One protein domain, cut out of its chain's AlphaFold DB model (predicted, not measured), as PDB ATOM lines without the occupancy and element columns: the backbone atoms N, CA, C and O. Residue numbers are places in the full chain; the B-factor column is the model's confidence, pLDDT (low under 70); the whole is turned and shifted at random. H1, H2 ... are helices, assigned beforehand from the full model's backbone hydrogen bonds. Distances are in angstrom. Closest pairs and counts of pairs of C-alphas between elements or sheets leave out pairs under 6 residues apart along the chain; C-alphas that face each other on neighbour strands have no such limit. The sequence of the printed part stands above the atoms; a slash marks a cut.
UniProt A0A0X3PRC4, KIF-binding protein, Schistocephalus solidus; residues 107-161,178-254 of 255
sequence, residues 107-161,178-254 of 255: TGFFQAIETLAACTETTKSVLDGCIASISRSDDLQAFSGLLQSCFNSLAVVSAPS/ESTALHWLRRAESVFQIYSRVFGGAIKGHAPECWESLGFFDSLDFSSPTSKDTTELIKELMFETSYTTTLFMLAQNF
ATOM      1  N   THR A 107     -18.214 -23.750   4.597       89.50
ATOM      2  CA  THR A 107     -18.985 -22.503   4.426       89.50
ATOM      3  C   THR A 107     -19.249 -22.163   2.957       89.50
ATOM      4  O   THR A 107     -20.394 -21.919   2.580       89.50
ATOM      5  N   GLY A 108     -18.218 -22.203   2.105       88.44
ATOM      6  CA  GLY A 108     -18.373 -21.928   0.670       88.44
ATOM      7  C   GLY A 108     -19.249 -22.959  -0.049       88.44
ATOM      8  O   GLY A 108     -19.990 -22.613  -0.968       88.44
ATOM      9  N   PHE A 109     -19.226 -24.214   0.410       91.31
ATOM     10  CA  PHE A 109     -20.070 -25.276  -0.131       91.31
ATOM     11  C   PHE A 109     -21.541 -25.065   0.243       91.31
ATOM     12  O   PHE A 109     -22.396 -25.098  -0.636       91.31
ATOM     13  N   PHE A 110     -21.840 -24.737   1.506       92.31
ATOM     14  CA  PHE A 110     -23.196 -24.370   1.930       92.31
ATOM     15  C   PHE A 110     -23.721 -23.134   1.199       92.31
ATOM     16  O   PHE A 110     -24.857 -23.141   0.738       92.31
ATOM     17  N   GLN A 111     -22.895 -22.103   1.004       90.38
ATOM     18  CA  GLN A 111     -23.297 -20.930   0.225       90.38
ATOM     19  C   GLN A 111     -23.669 -21.297  -1.220       90.38
ATOM     20  O   GLN A 111     -24.668 -20.804  -1.751       90.38
ATOM     21  N   ALA A 112     -22.888 -22.172  -1.858       90.00
ATOM     22  CA  ALA A 112     -23.193 -22.657  -3.199       90.00
ATOM     23  C   ALA A 112     -24.479 -23.500  -3.224       90.00
ATOM     24  O   ALA A 112     -25.275 -23.333  -4.146       90.00
ATOM     25  N   ILE A 113     -24.714 -24.343  -2.209       91.69
ATOM     26  CA  ILE A 113     -25.948 -25.135  -2.066       91.69
ATOM     27  C   ILE A 113     -27.161 -24.215  -1.976       91.69
ATOM     28  O   ILE A 113     -28.110 -24.405  -2.724       91.69
ATOM     29  N   GLU A 114     -27.124 -23.201  -1.111       88.94
ATOM     30  CA  GLU A 114     -28.239 -22.261  -0.964       88.94
ATOM     31  C   GLU A 114     -28.480 -21.464  -2.253       88.94
ATOM     32  O   GLU A 114     -29.624 -21.273  -2.665       88.94
ATOM     33  N   THR A 115     -27.408 -21.071  -2.947       86.81
ATOM     34  CA  THR A 115     -27.504 -20.370  -4.238       86.81
ATOM     35  C   THR A 115     -28.141 -21.253  -5.314       86.81
ATOM     36  O   THR A 115     -28.996 -20.783  -6.063       86.81
ATOM     37  N   LEU A 116     -27.751 -22.531  -5.383       85.00
ATOM     38  CA  LEU A 116     -28.259 -23.489  -6.364       85.00
ATOM     39  C   LEU A 116     -29.689 -23.947  -6.048       85.00
ATOM     40  O   LEU A 116     -30.533 -23.999  -6.937       85.00
ATOM     41  N   ALA A 117     -30.002 -24.215  -4.780       81.88
ATOM     42  CA  ALA A 117     -31.340 -24.616  -4.351       81.88
ATOM     43  C   ALA A 117     -32.377 -23.497  -4.555       81.88
ATOM     44  O   ALA A 117     -33.563 -23.775  -4.761       81.88
ATOM     45  N   ALA A 118     -31.932 -22.237  -4.528       77.50
ATOM     46  CA  ALA A 118     -32.741 -21.065  -4.838       77.50
ATOM     47  C   ALA A 118     -32.843 -20.753  -6.347       77.50
ATOM     48  O   ALA A 118     -33.516 -19.783  -6.707       77.50
ATOM     49  N   CYS A 119     -32.174 -21.515  -7.231       64.38
ATOM     50  CA  CYS A 119     -31.897 -21.077  -8.599       64.38
ATOM     51  C   CYS A 119     -33.139 -20.668  -9.406       64.38
ATOM     52  O   CYS A 119     -34.032 -21.457  -9.716       64.38
ATOM     53  N   THR A 120     -33.074 -19.417  -9.851       61.22
ATOM     54  CA  THR A 120     -33.753 -18.837 -11.014       61.22
ATOM     55  C   THR A 120     -32.688 -18.558 -12.093       61.22
ATOM     56  O   THR A 120     -31.505 -18.429 -11.757       61.22
ATOM     57  N   GLU A 121     -33.052 -18.467 -13.383       57.66
ATOM     58  CA  GLU A 121     -32.103 -18.319 -14.517       57.66
ATOM     59  C   GLU A 121     -31.063 -17.185 -14.347       57.66
ATOM     60  O   GLU A 121     -29.967 -17.246 -14.904       57.66
ATOM     61  N   THR A 122     -31.361 -16.173 -13.530       60.84
ATOM     62  CA  THR A 122     -30.523 -14.994 -13.258       60.84
ATOM     63  C   THR A 122     -29.341 -15.238 -12.310       60.84
ATOM     64  O   THR A 122     -28.458 -14.389 -12.215       60.84
ATOM     65  N   THR A 123     -29.280 -16.382 -11.622       65.25
ATOM     66  CA  THR A 123     -28.276 -16.659 -10.564       65.25
ATOM     67  C   THR A 123     -27.060 -17.464 -11.034       65.25
ATOM     68  O   THR A 123     -26.133 -17.709 -10.261       65.25
ATOM     69  N   LYS A 124     -27.008 -17.840 -12.319       72.38
ATOM     70  CA  LYS A 124     -25.985 -18.747 -12.866       72.38
ATOM     71  C   LYS A 124     -24.548 -18.228 -12.728       72.38
ATOM     72  O   LYS A 124     -23.665 -18.987 -12.348       72.38
ATOM     73  N   SER A 125     -24.309 -16.939 -12.977       74.00
ATOM     74  CA  SER A 125     -22.972 -16.338 -12.836       74.00
ATOM     75  C   SER A 125     -22.499 -16.272 -11.380       74.00
ATOM     76  O   SER A 125     -21.310 -16.428 -11.114       74.00
ATOM     77  N   VAL A 126     -23.429 -16.077 -10.438       78.81
ATOM     78  CA  VAL A 126     -23.153 -16.096  -8.994       78.81
ATOM     79  C   VAL A 126     -22.777 -17.507  -8.562       78.81
ATOM     80  O   VAL A 126     -21.764 -17.687  -7.894       78.81
ATOM     81  N   LEU A 127     -23.542 -18.507  -9.007       81.44
ATOM     82  CA  LEU A 127     -23.254 -19.911  -8.744       81.44
ATOM     83  C   LEU A 127     -21.870 -20.315  -9.261       81.44
ATOM     84  O   LEU A 127     -21.093 -20.900  -8.513       81.44
ATOM     85  N   ASP A 128     -21.541 -19.987 -10.511       83.00
ATOM     86  CA  ASP A 128     -20.242 -20.338 -11.092       83.00
ATOM     87  C   ASP A 128     -19.086 -19.670 -10.324       83.00
ATOM     88  O   ASP A 128     -18.060 -20.305 -10.076       83.00
ATOM     89  N   GLY A 129     -19.276 -18.427  -9.864       81.94
ATOM     90  CA  GLY A 129     -18.333 -17.737  -8.981       81.94
ATOM     91  C   GLY A 129     -18.180 -18.413  -7.614       81.94
ATOM     92  O   GLY A 129     -17.053 -18.636  -7.168       81.94
ATOM     93  N   CYS A 130     -19.289 -18.794  -6.971       84.50
ATOM     94  CA  CYS A 130     -19.278 -19.551  -5.718       84.50
ATOM     95  C   CYS A 130     -18.511 -20.863  -5.887       84.50
ATOM     96  O   CYS A 130     -17.561 -21.103  -5.148       84.50
ATOM     97  N   ILE A 131     -18.852 -21.671  -6.895       85.62
ATOM     98  CA  ILE A 131     -18.204 -22.962  -7.149       85.62
ATOM     99  C   ILE A 131     -16.705 -22.798  -7.427       85.62
ATOM    100  O   ILE A 131     -15.904 -23.548  -6.876       85.62
ATOM    101  N   ALA A 132     -16.307 -21.800  -8.220       84.44
ATOM    102  CA  ALA A 132     -14.898 -21.544  -8.531       84.44
ATOM    103  C   ALA A 132     -14.058 -21.166  -7.295       84.44
ATOM    104  O   ALA A 132     -12.848 -21.389  -7.283       84.44
ATOM    105  N   SER A 133     -14.688 -20.600  -6.260       85.38
ATOM    106  CA  SER A 133     -14.033 -20.246  -4.992       85.38
ATOM    107  C   SER A 133     -13.942 -21.395  -3.983       85.38
ATOM    108  O   SER A 133     -13.214 -21.287  -2.995       85.38
ATOM    109  N   ILE A 134     -14.650 -22.506  -4.220       87.38
ATOM    110  CA  ILE A 134     -14.610 -23.671  -3.338       87.38
ATOM    111  C   ILE A 134     -13.258 -24.362  -3.502       87.38
ATOM    112  O   ILE A 134     -12.906 -24.869  -4.566       87.38
ATOM    113  N   SER A 135     -12.502 -24.409  -2.408       82.69
ATOM    114  CA  SER A 135     -11.258 -25.169  -2.361       82.69
ATOM    115  C   SER A 135     -11.561 -26.657  -2.227       82.69
ATOM    116  O   SER A 135     -12.333 -27.070  -1.359       82.69
ATOM    117  N   ARG A 136     -10.908 -27.480  -3.053       82.88
ATOM    118  CA  ARG A 136     -10.894 -28.934  -2.859       82.88
ATOM    119  C   ARG A 136     -10.239 -29.226  -1.512       82.88
ATOM    120  O   ARG A 136      -9.096 -28.835  -1.292       82.88
ATOM    121  N   SER A 137     -10.975 -29.870  -0.618       80.56
ATOM    122  CA  SER A 137     -10.504 -30.221   0.720       80.56
ATOM    123  C   SER A 137     -10.943 -31.631   1.088       80.56
ATOM    124  O   SER A 137     -11.970 -32.112   0.603       80.56
ATOM    125  N   ASP A 138     -10.182 -32.267   1.978       76.88
ATOM    126  CA  ASP A 138     -10.518 -33.586   2.522       76.88
ATOM    127  C   ASP A 138     -11.844 -33.551   3.298       76.88
ATOM    128  O   ASP A 138     -12.601 -34.513   3.276       76.88
ATOM    129  N   ASP A 139     -12.176 -32.417   3.921       80.31
ATOM    130  CA  ASP A 139     -13.473 -32.205   4.569       80.31
ATOM    131  C   ASP A 139     -14.614 -32.233   3.540       80.31
ATOM    132  O   ASP A 139     -15.598 -32.942   3.732       80.31
ATOM    133  N   LEU A 140     -14.488 -31.511   2.421       83.75
ATOM    134  CA  LEU A 140     -15.509 -31.532   1.370       83.75
ATOM    135  C   LEU A 140     -15.702 -32.952   0.825       83.75
ATOM    136  O   LEU A 140     -16.831 -33.397   0.623       83.75
ATOM    137  N   GLN A 141     -14.598 -33.668   0.631       79.56
ATOM    138  CA  GLN A 141     -14.587 -35.069   0.238       79.56
ATOM    139  C   GLN A 141     -15.330 -35.939   1.264       79.56
ATOM    140  O   GLN A 141     -16.224 -36.688   0.898       79.56
ATOM    141  N   ALA A 142     -15.016 -35.809   2.552       76.94
ATOM    142  CA  ALA A 142     -15.579 -36.640   3.610       76.94
ATOM    143  C   ALA A 142     -17.057 -36.336   3.905       76.94
ATOM    144  O   ALA A 142     -17.836 -37.249   4.161       76.94
ATOM    145  N   PHE A 143     -17.460 -35.065   3.870       85.00
ATOM    146  CA  PHE A 143     -18.771 -34.639   4.357       85.00
ATOM    147  C   PHE A 143     -19.842 -34.523   3.271       85.00
ATOM    148  O   PHE A 143     -21.019 -34.499   3.616       85.00
ATOM    149  N   SER A 144     -19.492 -34.464   1.980       86.00
ATOM    150  CA  SER A 144     -20.500 -34.289   0.917       86.00
ATOM    151  C   SER A 144     -21.514 -35.435   0.870       86.00
ATOM    152  O   SER A 144     -22.707 -35.181   0.725       86.00
ATOM    153  N   GLY A 145     -21.054 -36.678   1.054       82.56
ATOM    154  CA  GLY A 145     -21.906 -37.871   1.069       82.56
ATOM    155  C   GLY A 145     -22.894 -37.836   2.222       82.56
ATOM    156  O   GLY A 145     -24.105 -37.827   2.018       82.56
ATOM    157  N   LEU A 146     -22.364 -37.697   3.435       85.19
ATOM    158  CA  LEU A 146     -23.154 -37.504   4.646       85.19
ATOM    159  C   LEU A 146     -24.153 -36.341   4.528       85.19
ATOM    160  O   LEU A 146     -25.301 -36.484   4.934       85.19
ATOM    161  N   LEU A 147     -23.742 -35.200   3.969       90.56
ATOM    162  CA  LEU A 147     -24.603 -34.028   3.832       90.56
ATOM    163  C   LEU A 147     -25.782 -34.295   2.887       90.56
ATOM    164  O   LEU A 147     -26.918 -33.946   3.211       90.56
ATOM    165  N   GLN A 148     -25.528 -34.947   1.749       88.12
ATOM    166  CA  GLN A 148     -26.592 -35.369   0.845       88.12
ATOM    167  C   GLN A 148     -27.544 -36.351   1.535       88.12
ATOM    168  O   GLN A 148     -28.758 -36.160   1.469       88.12
ATOM    169  N   SER A 149     -27.013 -37.347   2.251       86.62
ATOM    170  CA  SER A 149     -27.820 -38.306   3.009       86.62
ATOM    171  C   SER A 149     -28.659 -37.623   4.094       86.62
ATOM    172  O   SER A 149     -29.841 -37.935   4.235       86.62
ATOM    173  N   CYS A 150     -28.115 -36.631   4.805       91.44
ATOM    174  CA  CYS A 150     -28.868 -35.829   5.769       91.44
ATOM    175  C   CYS A 150     -30.043 -35.094   5.113       91.44
ATOM    176  O   CYS A 150     -31.155 -35.144   5.636       91.44
ATOM    177  N   PHE A 151     -29.825 -34.438   3.969       92.25
ATOM    178  CA  PHE A 151     -30.904 -33.773   3.236       92.25
ATOM    179  C   PHE A 151     -31.942 -34.764   2.704       92.25
ATOM    180  O   PHE A 151     -33.139 -34.511   2.820       92.25
ATOM    181  N   ASN A 152     -31.512 -35.918   2.200       88.75
ATOM    182  CA  ASN A 152     -32.407 -36.991   1.779       88.75
ATOM    183  C   ASN A 152     -33.301 -37.469   2.936       88.75
ATOM    184  O   ASN A 152     -34.523 -37.498   2.805       88.75
ATOM    185  N   SER A 153     -32.726 -37.770   4.104       88.06
ATOM    186  CA  SER A 153     -33.504 -38.183   5.279       88.06
ATOM    187  C   SER A 153     -34.415 -37.071   5.801       88.06
ATOM    188  O   SER A 153     -35.539 -37.353   6.212       88.06
ATOM    189  N   LEU A 154     -33.983 -35.805   5.734       91.44
ATOM    190  CA  LEU A 154     -34.838 -34.661   6.058       91.44
ATOM    191  C   LEU A 154     -36.022 -34.533   5.096       91.44
ATOM    192  O   LEU A 154     -37.116 -34.174   5.533       91.44
ATOM    193  N   ALA A 155     -35.840 -34.873   3.819       88.12
ATOM    194  CA  ALA A 155     -36.938 -34.930   2.864       88.12
ATOM    195  C   ALA A 155     -37.955 -36.016   3.242       88.12
ATOM    196  O   ALA A 155     -39.149 -35.730   3.274       88.12
ATOM    197  N   VAL A 156     -37.484 -37.218   3.600       84.56
ATOM    198  CA  VAL A 156     -38.339 -38.345   4.022       84.56
ATOM    199  C   VAL A 156     -39.175 -37.992   5.251       84.56
ATOM    200  O   VAL A 156     -40.386 -38.178   5.239       84.56
ATOM    201  N   VAL A 157     -38.573 -37.424   6.300       86.56
ATOM    202  CA  VAL A 157     -39.328 -37.052   7.518       86.56
ATOM    203  C   VAL A 157     -40.238 -35.844   7.335       86.56
ATOM    204  O   VAL A 157     -41.126 -35.630   8.155       86.56
ATOM    205  N   SER A 158     -39.999 -35.040   6.298       84.88
ATOM    206  CA  SER A 158     -40.828 -33.882   5.947       84.88
ATOM    207  C   SER A 158     -41.939 -34.239   4.954       84.88
ATOM    208  O   SER A 158     -42.745 -33.379   4.604       84.88
ATOM    209  N   ALA A 159     -41.986 -35.482   4.467       77.50
ATOM    210  CA  ALA A 159     -43.094 -35.964   3.663       77.50
ATOM    211  C   ALA A 159     -44.326 -36.201   4.554       77.50
ATOM    212  O   ALA A 159     -44.180 -36.695   5.679       77.50
ATOM    213  N   PRO A 160     -45.536 -35.854   4.083       66.19
ATOM    214  CA  PRO A 160     -46.761 -36.155   4.808       66.19
ATOM    215  C   PRO A 160     -46.855 -37.666   5.050       66.19
ATOM    216  O   PRO A 160     -46.627 -38.468   4.147       66.19
ATOM    217  N   SER A 161     -47.147 -38.060   6.289       57.72
ATOM    218  CA  SER A 161     -47.367 -39.469   6.614       57.72
ATOM    219  C   SER A 161     -48.740 -39.896   6.104       57.72
ATOM    220  O   SER A 161     -49.730 -39.248   6.440       57.72
ATOM    221  N   GLU A 178     -38.612 -25.042   5.150       68.56
ATOM    222  CA  GLU A 178     -37.902 -26.199   5.713       68.56
ATOM    223  C   GLU A 178     -38.809 -27.358   6.187       68.56
ATOM    224  O   GLU A 178     -38.332 -28.405   6.640       68.56
ATOM    225  N   SER A 179     -40.129 -27.201   6.116       70.06
ATOM    226  CA  SER A 179     -41.112 -28.249   6.417       70.06
ATOM    227  C   SER A 179     -41.504 -29.084   5.201       70.06
ATOM    228  O   SER A 179     -42.227 -30.062   5.357       70.06
ATOM    229  N   THR A 180     -41.016 -28.745   4.002       82.44
ATOM    230  CA  THR A 180     -41.384 -29.457   2.771       82.44
ATOM    231  C   THR A 180     -40.306 -30.447   2.333       82.44
ATOM    232  O   THR A 180     -39.116 -30.129   2.322       82.44
ATOM    233  N   ALA A 181     -40.711 -31.638   1.883       84.88
ATOM    234  CA  ALA A 181     -39.788 -32.614   1.294       84.88
ATOM    235  C   ALA A 181     -39.021 -32.034   0.087       84.88
ATOM    236  O   ALA A 181     -37.817 -32.243  -0.054       84.88
ATOM    237  N   LEU A 182     -39.696 -31.225  -0.744       85.12
ATOM    238  CA  LEU A 182     -39.105 -30.577  -1.919       85.12
ATOM    239  C   LEU A 182     -37.943 -29.638  -1.561       85.12
ATOM    240  O   LEU A 182     -36.938 -29.610  -2.272       85.12
ATOM    241  N   HIS A 183     -38.058 -28.881  -0.468       87.62
ATOM    242  CA  HIS A 183     -36.992 -27.993  -0.003       87.62
ATOM    243  C   HIS A 183     -35.697 -28.757   0.293       87.62
ATOM    244  O   HIS A 183     -34.612 -28.307  -0.086       87.62
ATOM    245  N   TRP A 184     -35.804 -29.912   0.951       90.25
ATOM    246  CA  TRP A 184     -34.652 -30.741   1.295       90.25
ATOM    247  C   TRP A 184     -34.097 -31.491   0.082       90.25
ATOM    248  O   TRP A 184     -32.882 -31.515  -0.111       90.25
ATOM    249  N   LEU A 185     -34.963 -31.997  -0.802       87.31
ATOM    250  CA  LEU A 185     -34.541 -32.647  -2.047       87.31
ATOM    251  C   LEU A 185     -33.718 -31.726  -2.949       87.31
ATOM    252  O   LEU A 185     -32.696 -32.151  -3.480       87.31
ATOM    253  N   ARG A 186     -34.120 -30.458  -3.101       87.50
ATOM    254  CA  ARG A 186     -33.350 -29.484  -3.896       87.50
ATOM    255  C   ARG A 186     -31.939 -29.281  -3.350       87.50
ATOM    256  O   ARG A 186     -30.998 -29.098  -4.120       87.50
ATOM    257  N   ARG A 187     -31.768 -29.338  -2.027       91.62
ATOM    258  CA  ARG A 187     -30.445 -29.251  -1.392       91.62
ATOM    259  C   ARG A 187     -29.638 -30.527  -1.582       91.62
ATOM    260  O   ARG A 187     -28.462 -30.431  -1.916       91.62
ATOM    261  N   ALA A 188     -30.259 -31.699  -1.454       89.06
ATOM    262  CA  ALA A 188     -29.606 -32.975  -1.745       89.06
ATOM    263  C   ALA A 188     -29.105 -33.051  -3.201       89.06
ATOM    264  O   ALA A 188     -27.972 -33.461  -3.454       89.06
ATOM    265  N   GLU A 189     -29.915 -32.588  -4.154       86.00
ATOM    266  CA  GLU A 189     -29.524 -32.479  -5.560       86.00
ATOM    267  C   GLU A 189     -28.367 -31.487  -5.744       86.00
ATOM    268  O   GLU A 189     -27.380 -31.779  -6.424       86.00
ATOM    269  N   SER A 190     -28.456 -30.326  -5.088       90.00
ATOM    270  CA  SER A 190     -27.428 -29.286  -5.162       90.00
ATOM    271  C   SER A 190     -26.067 -29.787  -4.686       90.00
ATOM    272  O   SER A 190     -25.058 -29.497  -5.326       90.00
ATOM    273  N   VAL A 191     -26.031 -30.580  -3.607       89.56
ATOM    274  CA  VAL A 191     -24.798 -31.201  -3.095       89.56
ATOM    275  C   VAL A 191     -24.107 -32.010  -4.192       89.56
ATOM    276  O   VAL A 191     -22.929 -31.774  -4.459       89.56
ATOM    277  N   PHE A 192     -24.834 -32.898  -4.876       83.31
ATOM    278  CA  PHE A 192     -24.283 -33.700  -5.970       83.31
ATOM    279  C   PHE A 192     -23.796 -32.833  -7.134       83.31
ATOM    280  O   PHE A 192     -22.665 -32.986  -7.594       83.31
ATOM    281  N   GLN A 193     -24.613 -31.883  -7.592       85.62
ATOM    282  CA  GLN A 193     -24.263 -31.035  -8.734       85.62
ATOM    283  C   GLN A 193     -23.019 -30.175  -8.469       85.62
ATOM    284  O   GLN A 193     -22.154 -30.047  -9.340       85.62
ATOM    285  N   ILE A 194     -22.915 -29.581  -7.276       88.75
ATOM    286  CA  ILE A 194     -21.765 -28.754  -6.896       88.75
ATOM    287  C   ILE A 194     -20.533 -29.633  -6.738       88.75
ATOM    288  O   ILE A 194     -19.489 -29.308  -7.304       88.75
ATOM    289  N   TYR A 195     -20.657 -30.754  -6.027       85.69
ATOM    290  CA  TYR A 195     -19.565 -31.700  -5.838       85.69
ATOM    291  C   TYR A 195     -18.989 -32.154  -7.191       85.69
ATOM    292  O   TYR A 195     -17.801 -31.962  -7.459       85.69
ATOM    293  N   SER A 196     -19.839 -32.618  -8.109       82.19
ATOM    294  CA  SER A 196     -19.426 -33.044  -9.450       82.19
ATOM    295  C   SER A 196     -18.701 -31.937 -10.223       82.19
ATOM    296  O   SER A 196     -17.713 -32.205 -10.907       82.19
ATOM    297  N   ARG A 197     -19.111 -30.670 -10.085       85.25
ATOM    298  CA  ARG A 197     -18.416 -29.535 -10.718       85.25
ATOM    299  C   ARG A 197     -17.064 -29.224 -10.075       85.25
ATOM    300  O   ARG A 197     -16.102 -28.986 -10.801       85.25
ATOM    301  N   VAL A 198     -16.965 -29.256  -8.743       85.56
ATOM    302  CA  VAL A 198     -15.707 -28.999  -8.016       85.56
ATOM    303  C   VAL A 198     -14.648 -30.049  -8.366       85.56
ATOM    304  O   VAL A 198     -13.475 -29.708  -8.566       85.56
ATOM    305  N   PHE A 199     -15.046 -31.316  -8.498       79.88
ATOM    306  CA  PHE A 199     -14.132 -32.433  -8.760       79.88
ATOM    307  C   PHE A 199     -13.974 -32.796 -10.249       79.88
ATOM    308  O   PHE A 199     -13.048 -33.525 -10.594       79.88
ATOM    309  N   GLY A 200     -14.747 -32.185 -11.153       69.38
ATOM    310  CA  GLY A 200     -14.534 -32.275 -12.604       69.38
ATOM    311  C   GLY A 200     -15.276 -33.415 -13.309       69.38
ATOM    312  O   GLY A 200     -14.793 -33.913 -14.323       69.38
ATOM    313  N   GLY A 201     -16.436 -33.826 -12.793       59.47
ATOM    314  CA  GLY A 201     -17.401 -34.732 -13.432       59.47
ATOM    315  C   GLY A 201     -17.009 -36.211 -13.465       59.47
ATOM    316  O   GLY A 201     -17.889 -37.058 -13.477       59.47
ATOM    317  N   ALA A 202     -15.715 -36.522 -13.441       52.53
ATOM    318  CA  ALA A 202     -15.198 -37.829 -13.060       52.53
ATOM    319  C   ALA A 202     -14.613 -37.676 -11.659       52.53
ATOM    320  O   ALA A 202     -13.686 -36.876 -11.488       52.53
ATOM    321  N   ILE A 203     -15.143 -38.397 -10.671       52.28
ATOM    322  CA  ILE A 203     -14.570 -38.422  -9.326       52.28
ATOM    323  C   ILE A 203     -13.177 -39.052  -9.436       52.28
ATOM    324  O   ILE A 203     -12.998 -40.262  -9.467       52.28
ATOM    325  N   LYS A 204     -12.156 -38.212  -9.617       44.97
ATOM    326  CA  LYS A 204     -10.760 -38.639  -9.681       44.97
ATOM    327  C   LYS A 204     -10.159 -38.495  -8.294       44.97
ATOM    328  O   LYS A 204      -9.743 -37.402  -7.912       44.97
ATOM    329  N   GLY A 205     -10.106 -39.608  -7.574       57.25
ATOM    330  CA  GLY A 205      -9.633 -39.698  -6.200       57.25
ATOM    331  C   GLY A 205     -10.674 -40.364  -5.310       57.25
ATOM    332  O   GLY A 205     -11.597 -41.009  -5.797       57.25
ATOM    333  N   HIS A 206     -10.533 -40.177  -4.000       55.09
ATOM    334  CA  HIS A 206     -11.508 -40.658  -3.031       55.09
ATOM    335  C   HIS A 206     -12.915 -40.173  -3.413       55.09
ATOM    336  O   HIS A 206     -13.063 -39.050  -3.881       55.09
ATOM    337  N   ALA A 207     -13.938 -41.010  -3.263       60.53
ATOM    338  CA  ALA A 207     -15.343 -40.625  -3.420       60.53
ATOM    339  C   ALA A 207     -15.918 -40.143  -2.075       60.53
ATOM    340  O   ALA A 207     -15.243 -40.300  -1.051       60.53
ATOM    341  N   PRO A 208     -17.098 -39.488  -2.035       63.22
ATOM    342  CA  PRO A 208     -17.658 -39.046  -0.772       63.22
ATOM    343  C   PRO A 208     -17.891 -40.199   0.192       63.22
ATOM    344  O   PRO A 208     -18.404 -41.248  -0.196       63.22
ATOM    345  N   GLU A 209     -17.529 -39.999   1.455       65.38
ATOM    346  CA  GLU A 209     -17.834 -40.982   2.486       65.38
ATOM    347  C   GLU A 209     -19.346 -40.919   2.774       65.38
ATOM    348  O   GLU A 209     -19.873 -39.917   3.263       65.38
ATOM    349  N   CYS A 210     -20.064 -41.987   2.435       59.75
ATOM    350  CA  CYS A 210     -21.414 -42.255   2.932       59.75
ATOM    351  C   CYS A 210     -21.367 -43.382   3.964       59.75
ATOM    352  O   CYS A 210     -20.457 -44.213   3.927       59.75
ATOM    353  N   TRP A 211     -22.330 -43.412   4.888       54.44
ATOM    354  CA  TRP A 211     -22.348 -44.404   5.969       54.44
ATOM    355  C   TRP A 211     -22.283 -45.831   5.422       54.44
ATOM    356  O   TRP A 211     -21.525 -46.658   5.910       54.44
ATOM    357  N   GLU A 212     -23.026 -46.092   4.355       53.66
ATOM    358  CA  GLU A 212     -23.116 -47.391   3.711       53.66
ATOM    359  C   GLU A 212     -21.814 -47.751   2.960       53.66
ATOM    360  O   GLU A 212     -21.511 -48.927   2.775       53.66
ATOM    361  N   SER A 213     -21.008 -46.752   2.568       49.28
ATOM    362  CA  SER A 213     -19.669 -46.939   1.978       49.28
ATOM    363  C   SER A 213     -18.539 -47.004   2.997       49.28
ATOM    364  O   SER A 213     -17.396 -47.323   2.645       49.28
ATOM    365  N   LEU A 214     -18.844 -46.725   4.266       51.66
ATOM    366  CA  LEU A 214     -18.003 -47.164   5.358       51.66
ATOM    367  C   LEU A 214     -18.191 -48.681   5.445       51.66
ATOM    368  O   LEU A 214     -18.846 -49.199   6.347       51.66
ATOM    369  N   GLY A 215     -17.568 -49.408   4.517       49.56
ATOM    370  CA  GLY A 215     -17.094 -50.764   4.758       49.56
ATOM    371  C   GLY A 215     -16.105 -50.669   5.909       49.56
ATOM    372  O   GLY A 215     -14.893 -50.654   5.702       49.56
ATOM    373  N   PHE A 216     -16.636 -50.474   7.119       42.81
ATOM    374  CA  PHE A 216     -15.992 -49.796   8.246       42.81
ATOM    375  C   PHE A 216     -14.703 -50.522   8.678       42.81
ATOM    376  O   PHE A 216     -13.910 -49.962   9.431       42.81
ATOM    377  N   PHE A 217     -14.461 -51.735   8.146       43.41
ATOM    378  CA  PHE A 217     -13.302 -52.591   8.372       43.41
ATOM    379  C   PHE A 217     -12.733 -53.345   7.161       43.41
ATOM    380  O   PHE A 217     -11.974 -54.287   7.377       43.41
ATOM    381  N   ASP A 218     -12.928 -52.901   5.918       42.34
ATOM    382  CA  ASP A 218     -12.094 -53.431   4.812       42.34
ATOM    383  C   ASP A 218     -10.593 -53.115   5.020       42.34
ATOM    384  O   ASP A 218      -9.717 -53.696   4.390       42.34
ATOM    385  N   SER A 219     -10.268 -52.245   5.986       41.03
ATOM    386  CA  SER A 219      -8.910 -52.010   6.494       41.03
ATOM    387  C   SER A 219      -8.492 -52.860   7.712       41.03
ATOM    388  O   SER A 219      -7.358 -52.715   8.173       41.03
ATOM    389  N   LEU A 220      -9.354 -53.728   8.270       39.91
ATOM    390  CA  LEU A 220      -8.952 -54.680   9.326       39.91
ATOM    391  C   LEU A 220      -8.377 -55.981   8.777       39.91
ATOM    392  O   LEU A 220      -7.674 -56.664   9.519       39.91
ATOM    393  N   ASP A 221      -8.616 -56.289   7.506       38.50
ATOM    394  CA  ASP A 221      -7.963 -57.393   6.819       38.50
ATOM    395  C   ASP A 221      -7.092 -56.827   5.691       38.50
ATOM    396  O   ASP A 221      -7.519 -56.650   4.556       38.50
ATOM    397  N   PHE A 222      -5.817 -56.561   5.997       40.75
ATOM    398  CA  PHE A 222      -4.783 -56.200   5.008       40.75
ATOM    399  C   PHE A 222      -4.522 -57.312   3.961       40.75
ATOM    400  O   PHE A 222      -3.548 -57.244   3.212       40.75
ATOM    401  N   SER A 223      -5.337 -58.369   3.941       37.84
ATOM    402  CA  SER A 223      -5.135 -59.595   3.177       37.84
ATOM    403  C   SER A 223      -5.926 -59.655   1.863       37.84
ATOM    404  O   SER A 223      -5.598 -60.493   1.022       37.84
ATOM    405  N   SER A 224      -6.899 -58.763   1.633       36.75
ATOM    406  CA  SER A 224      -7.668 -58.731   0.382       36.75
ATOM    407  C   SER A 224      -7.367 -57.470  -0.436       36.75
ATOM    408  O   SER A 224      -7.670 -56.363   0.008       36.75
ATOM    409  N   PRO A 225      -6.780 -57.592  -1.639       39.12
ATOM    410  CA  PRO A 225      -6.574 -56.470  -2.533       39.12
ATOM    411  C   PRO A 225      -7.864 -56.230  -3.321       39.12
ATOM    412  O   PRO A 225      -7.931 -56.506  -4.518       39.12
ATOM    413  N   THR A 226      -8.913 -55.715  -2.683       48.81
ATOM    414  CA  THR A 226      -9.906 -54.958  -3.449       48.81
ATOM    415  C   THR A 226      -9.189 -53.710  -3.958       48.81
ATOM    416  O   THR A 226      -8.649 -52.923  -3.179       48.81
ATOM    417  N   SER A 227      -9.065 -53.572  -5.282       53.38
ATOM    418  CA  SER A 227      -8.406 -52.408  -5.878       53.38
ATOM    419  C   SER A 227      -9.086 -51.142  -5.373       53.38
ATOM    420  O   SER A 227     -10.306 -51.030  -5.451       53.38
ATOM    421  N   LYS A 228      -8.286 -50.200  -4.866       55.34
ATOM    422  CA  LYS A 228      -8.713 -48.889  -4.353       55.34
ATOM    423  C   LYS A 228      -9.748 -48.210  -5.270       55.34
ATOM    424  O   LYS A 228     -10.744 -47.686  -4.784       55.34
ATOM    425  N   ASP A 229      -9.561 -48.356  -6.579       55.66
ATOM    426  CA  ASP A 229     -10.442 -47.850  -7.636       55.66
ATOM    427  C   ASP A 229     -11.868 -48.439  -7.591       55.66
ATOM    428  O   ASP A 229     -12.840 -47.753  -7.888       55.66
ATOM    429  N   THR A 230     -12.028 -49.706  -7.197       57.25
ATOM    430  CA  THR A 230     -13.340 -50.370  -7.086       57.25
ATOM    431  C   THR A 230     -14.107 -49.884  -5.864       57.25
ATOM    432  O   THR A 230     -15.310 -49.659  -5.949       57.25
ATOM    433  N   THR A 231     -13.427 -49.692  -4.731       60.12
ATOM    434  CA  THR A 231     -14.048 -49.143  -3.520       60.12
ATOM    435  C   THR A 231     -14.490 -47.700  -3.740       60.12
ATOM    436  O   THR A 231     -15.592 -47.341  -3.341       60.12
ATOM    437  N   GLU A 232     -13.663 -46.885  -4.400       62.03
ATOM    438  CA  GLU A 232     -14.001 -45.500  -4.757       62.03
ATOM    439  C   GLU A 232     -15.208 -45.446  -5.704       62.03
ATOM    440  O   GLU A 232     -16.155 -44.711  -5.425       62.03
ATOM    441  N   LEU A 233     -15.246 -46.312  -6.724       60.09
ATOM    442  CA  LEU A 233     -16.397 -46.452  -7.620       60.09
ATOM    443  C   LEU A 233     -17.681 -46.856  -6.878       60.09
ATOM    444  O   LEU A 233     -18.758 -46.356  -7.188       60.09
ATOM    445  N   ILE A 234     -17.591 -47.746  -5.885       60.16
ATOM    446  CA  ILE A 234     -18.750 -48.131  -5.068       60.16
ATOM    447  C   ILE A 234     -19.272 -46.927  -4.275       60.16
ATOM    448  O   ILE A 234     -20.475 -46.682  -4.307       60.16
ATOM    449  N   LYS A 235     -18.411 -46.140  -3.607       65.38
ATOM    450  CA  LYS A 235     -18.908 -44.968  -2.855       65.38
ATOM    451  C   LYS A 235     -19.498 -43.904  -3.778       65.38
ATOM    452  O   LYS A 235     -20.490 -43.282  -3.416       65.38
ATOM    453  N   GLU A 236     -18.926 -43.722  -4.967       61.69
ATOM    454  CA  GLU A 236     -19.473 -42.849  -6.012       61.69
ATOM    455  C   GLU A 236     -20.877 -43.293  -6.439       61.69
ATOM    456  O   GLU A 236     -21.814 -42.496  -6.379       61.69
ATOM    457  N   LEU A 237     -21.045 -44.577  -6.773       61.12
ATOM    458  CA  LEU A 237     -22.347 -45.147  -7.120       61.12
ATOM    459  C   LEU A 237     -23.352 -44.991  -5.976       61.12
ATOM    460  O   LEU A 237     -24.513 -44.679  -6.217       61.12
ATOM    461  N   MET A 238     -22.934 -45.190  -4.728       63.25
ATOM    462  CA  MET A 238     -23.808 -45.061  -3.558       63.25
ATOM    463  C   MET A 238     -24.228 -43.614  -3.307       63.25
ATOM    464  O   MET A 238     -25.395 -43.354  -3.027       63.25
ATOM    465  N   PHE A 239     -23.309 -42.668  -3.480       67.69
ATOM    466  CA  PHE A 239     -23.605 -41.241  -3.432       67.69
ATOM    467  C   PHE A 239     -24.639 -40.861  -4.504       67.69
ATOM    468  O   PHE A 239     -25.695 -40.324  -4.173       67.69
ATOM    469  N   GLU A 240     -24.412 -41.242  -5.765       64.19
ATOM    470  CA  GLU A 240     -25.342 -40.978  -6.873       64.19
ATOM    471  C   GLU A 240     -26.719 -41.639  -6.656       64.19
ATOM    472  O   GLU A 240     -27.762 -40.994  -6.786       64.19
ATOM    473  N   THR A 241     -26.741 -42.914  -6.254       63.00
ATOM    474  CA  THR A 241     -27.979 -43.697  -6.079       63.00
ATOM    475  C   THR A 241     -28.778 -43.334  -4.827       63.00
ATOM    476  O   THR A 241     -29.994 -43.556  -4.809       63.00
ATOM    477  N   SER A 242     -28.155 -42.751  -3.794       66.62
ATOM    478  CA  SER A 242     -28.838 -42.363  -2.549       66.62
ATOM    479  C   SER A 242     -29.966 -41.353  -2.799       66.62
ATOM    480  O   SER A 242     -31.082 -41.492  -2.283       66.62
ATOM    481  N   TYR A 243     -29.711 -40.365  -3.659       62.78
ATOM    482  CA  TYR A 243     -30.687 -39.356  -4.055       62.78
ATOM    483  C   TYR A 243     -31.836 -39.976  -4.854       62.78
ATOM    484  O   TYR A 243     -33.006 -39.773  -4.531       62.78
ATOM    485  N   THR A 244     -31.518 -40.808  -5.847       60.41
ATOM    486  CA  THR A 244     -32.526 -41.485  -6.671       60.41
ATOM    487  C   THR A 244     -33.419 -42.408  -5.840       60.41
ATOM    488  O   THR A 244     -34.637 -42.402  -6.005       60.41
ATOM    489  N   THR A 245     -32.843 -43.150  -4.890       65.75
ATOM    490  CA  THR A 245     -33.595 -44.002  -3.954       65.75
ATOM    491  C   THR A 245     -34.564 -43.179  -3.106       65.75
ATOM    492  O   THR A 245     -35.714 -43.569  -2.913       65.75
ATOM    493  N   THR A 246     -34.137 -41.998  -2.656       70.56
ATOM    494  CA  THR A 246     -34.983 -41.082  -1.880       70.56
ATOM    495  C   THR A 246     -36.173 -40.581  -2.693       70.56
ATOM    496  O   THR A 246     -37.292 -40.560  -2.185       70.56
ATOM    497  N   LEU A 247     -35.964 -40.242  -3.968       67.56
ATOM    498  CA  LEU A 247     -37.060 -39.876  -4.867       67.56
ATOM    499  C   LEU A 247     -38.075 -41.015  -5.029       67.56
ATOM    500  O   LEU A 247     -39.274 -40.756  -4.979       67.56
ATOM    501  N   PHE A 248     -37.618 -42.263  -5.167       65.12
ATOM    502  CA  PHE A 248     -38.513 -43.422  -5.248       65.12
ATOM    503  C   PHE A 248     -39.318 -43.640  -3.963       65.12
ATOM    504  O   PHE A 248     -40.528 -43.842  -4.038       65.12
ATOM    505  N   MET A 249     -38.680 -43.557  -2.791       68.62
ATOM    506  CA  MET A 249     -39.380 -43.676  -1.504       68.62
ATOM    507  C   MET A 249     -40.427 -42.574  -1.320       68.62
ATOM    508  O   MET A 249     -41.508 -42.815  -0.793       68.62
ATOM    509  N   LEU A 250     -40.126 -41.352  -1.758       70.44
ATOM    510  CA  LEU A 250     -41.083 -40.252  -1.696       70.44
ATOM    511  C   LEU A 250     -42.230 -40.449  -2.685       70.44
ATOM    512  O   LEU A 250     -43.373 -40.251  -2.293       70.44
ATOM    513  N   ALA A 251     -41.960 -40.889  -3.915       64.81
ATOM    514  CA  ALA A 251     -43.004 -41.173  -4.900       64.81
ATOM    515  C   ALA A 251     -44.047 -42.172  -4.364       64.81
ATOM    516  O   ALA A 251     -45.237 -41.933  -4.508       64.81
ATOM    517  N   GLN A 252     -43.611 -43.206  -3.636       59.34
ATOM    518  CA  GLN A 252     -44.504 -44.179  -2.987       59.34
ATOM    519  C   GLN A 252     -45.399 -43.589  -1.880       59.34
ATOM    520  O   GLN A 252     -46.400 -44.202  -1.526       59.34
ATOM    521  N   ASN A 253     -45.044 -42.433  -1.307       58.16
ATOM    522  CA  ASN A 253     -45.839 -41.754  -0.275       58.16
ATOM    523  C   ASN A 253     -46.835 -40.730  -0.852       58.16
ATOM    524  O   ASN A 253     -47.651 -40.201  -0.098       58.16
ATOM    525  N   PHE A 254     -46.753 -40.417  -2.149       52.59
ATOM    526  CA  PHE A 254     -47.599 -39.426  -2.827       52.59
ATOM    527  C   PHE A 254     -48.533 -40.040  -3.894       52.59
ATOM    528  O   PHE A 254     -49.142 -39.276  -4.647       52.59
TER     529      PHE A 254
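This is residues 107 to 161 and 178 to 254 of the 255 residues of the protein "KIF-binding protein" of Schistocephalus solidus (UniProt A0A0X3PRC4). H5, the longest helix, makes an up-and-down bundle with H4 and H3; the hairpin of H1 and H2 packs steeply across H4. Residues 219 to 225 stick out. The printed part has 132 residues with five named helices, H1 to H5 in order, all helix, compact, with a radius of gyration of the C-alphas of 16.0 A and spans of 52 by 40 by 20 A.

H5, residues 228 to 251, touches H3, residues 138 to 157, with 239 to 250 alone; the closest C-alphas, 239 and 145, are 5.9 A apart. H4, residues 181 to 199, touches H3, closest C-alphas 181 and 155, 4.0 A. In H4, 14 of 15 O i to N i+4 pairs are within hydrogen-bond range.

H1, residues 107 to 117, begins at C-alpha (-18.985, -22.503, 4.426); H2 is residues 121 to 133. H5, 35.2 A long, ends at (-43.004, -41.173, -4.900).

Residues 162 to 177 are cut out; C-alphas 161 and 178 are 16.3 A apart. In this predicted model 61 printed residues have a pLDDT under 70, among them residues 200 to 245.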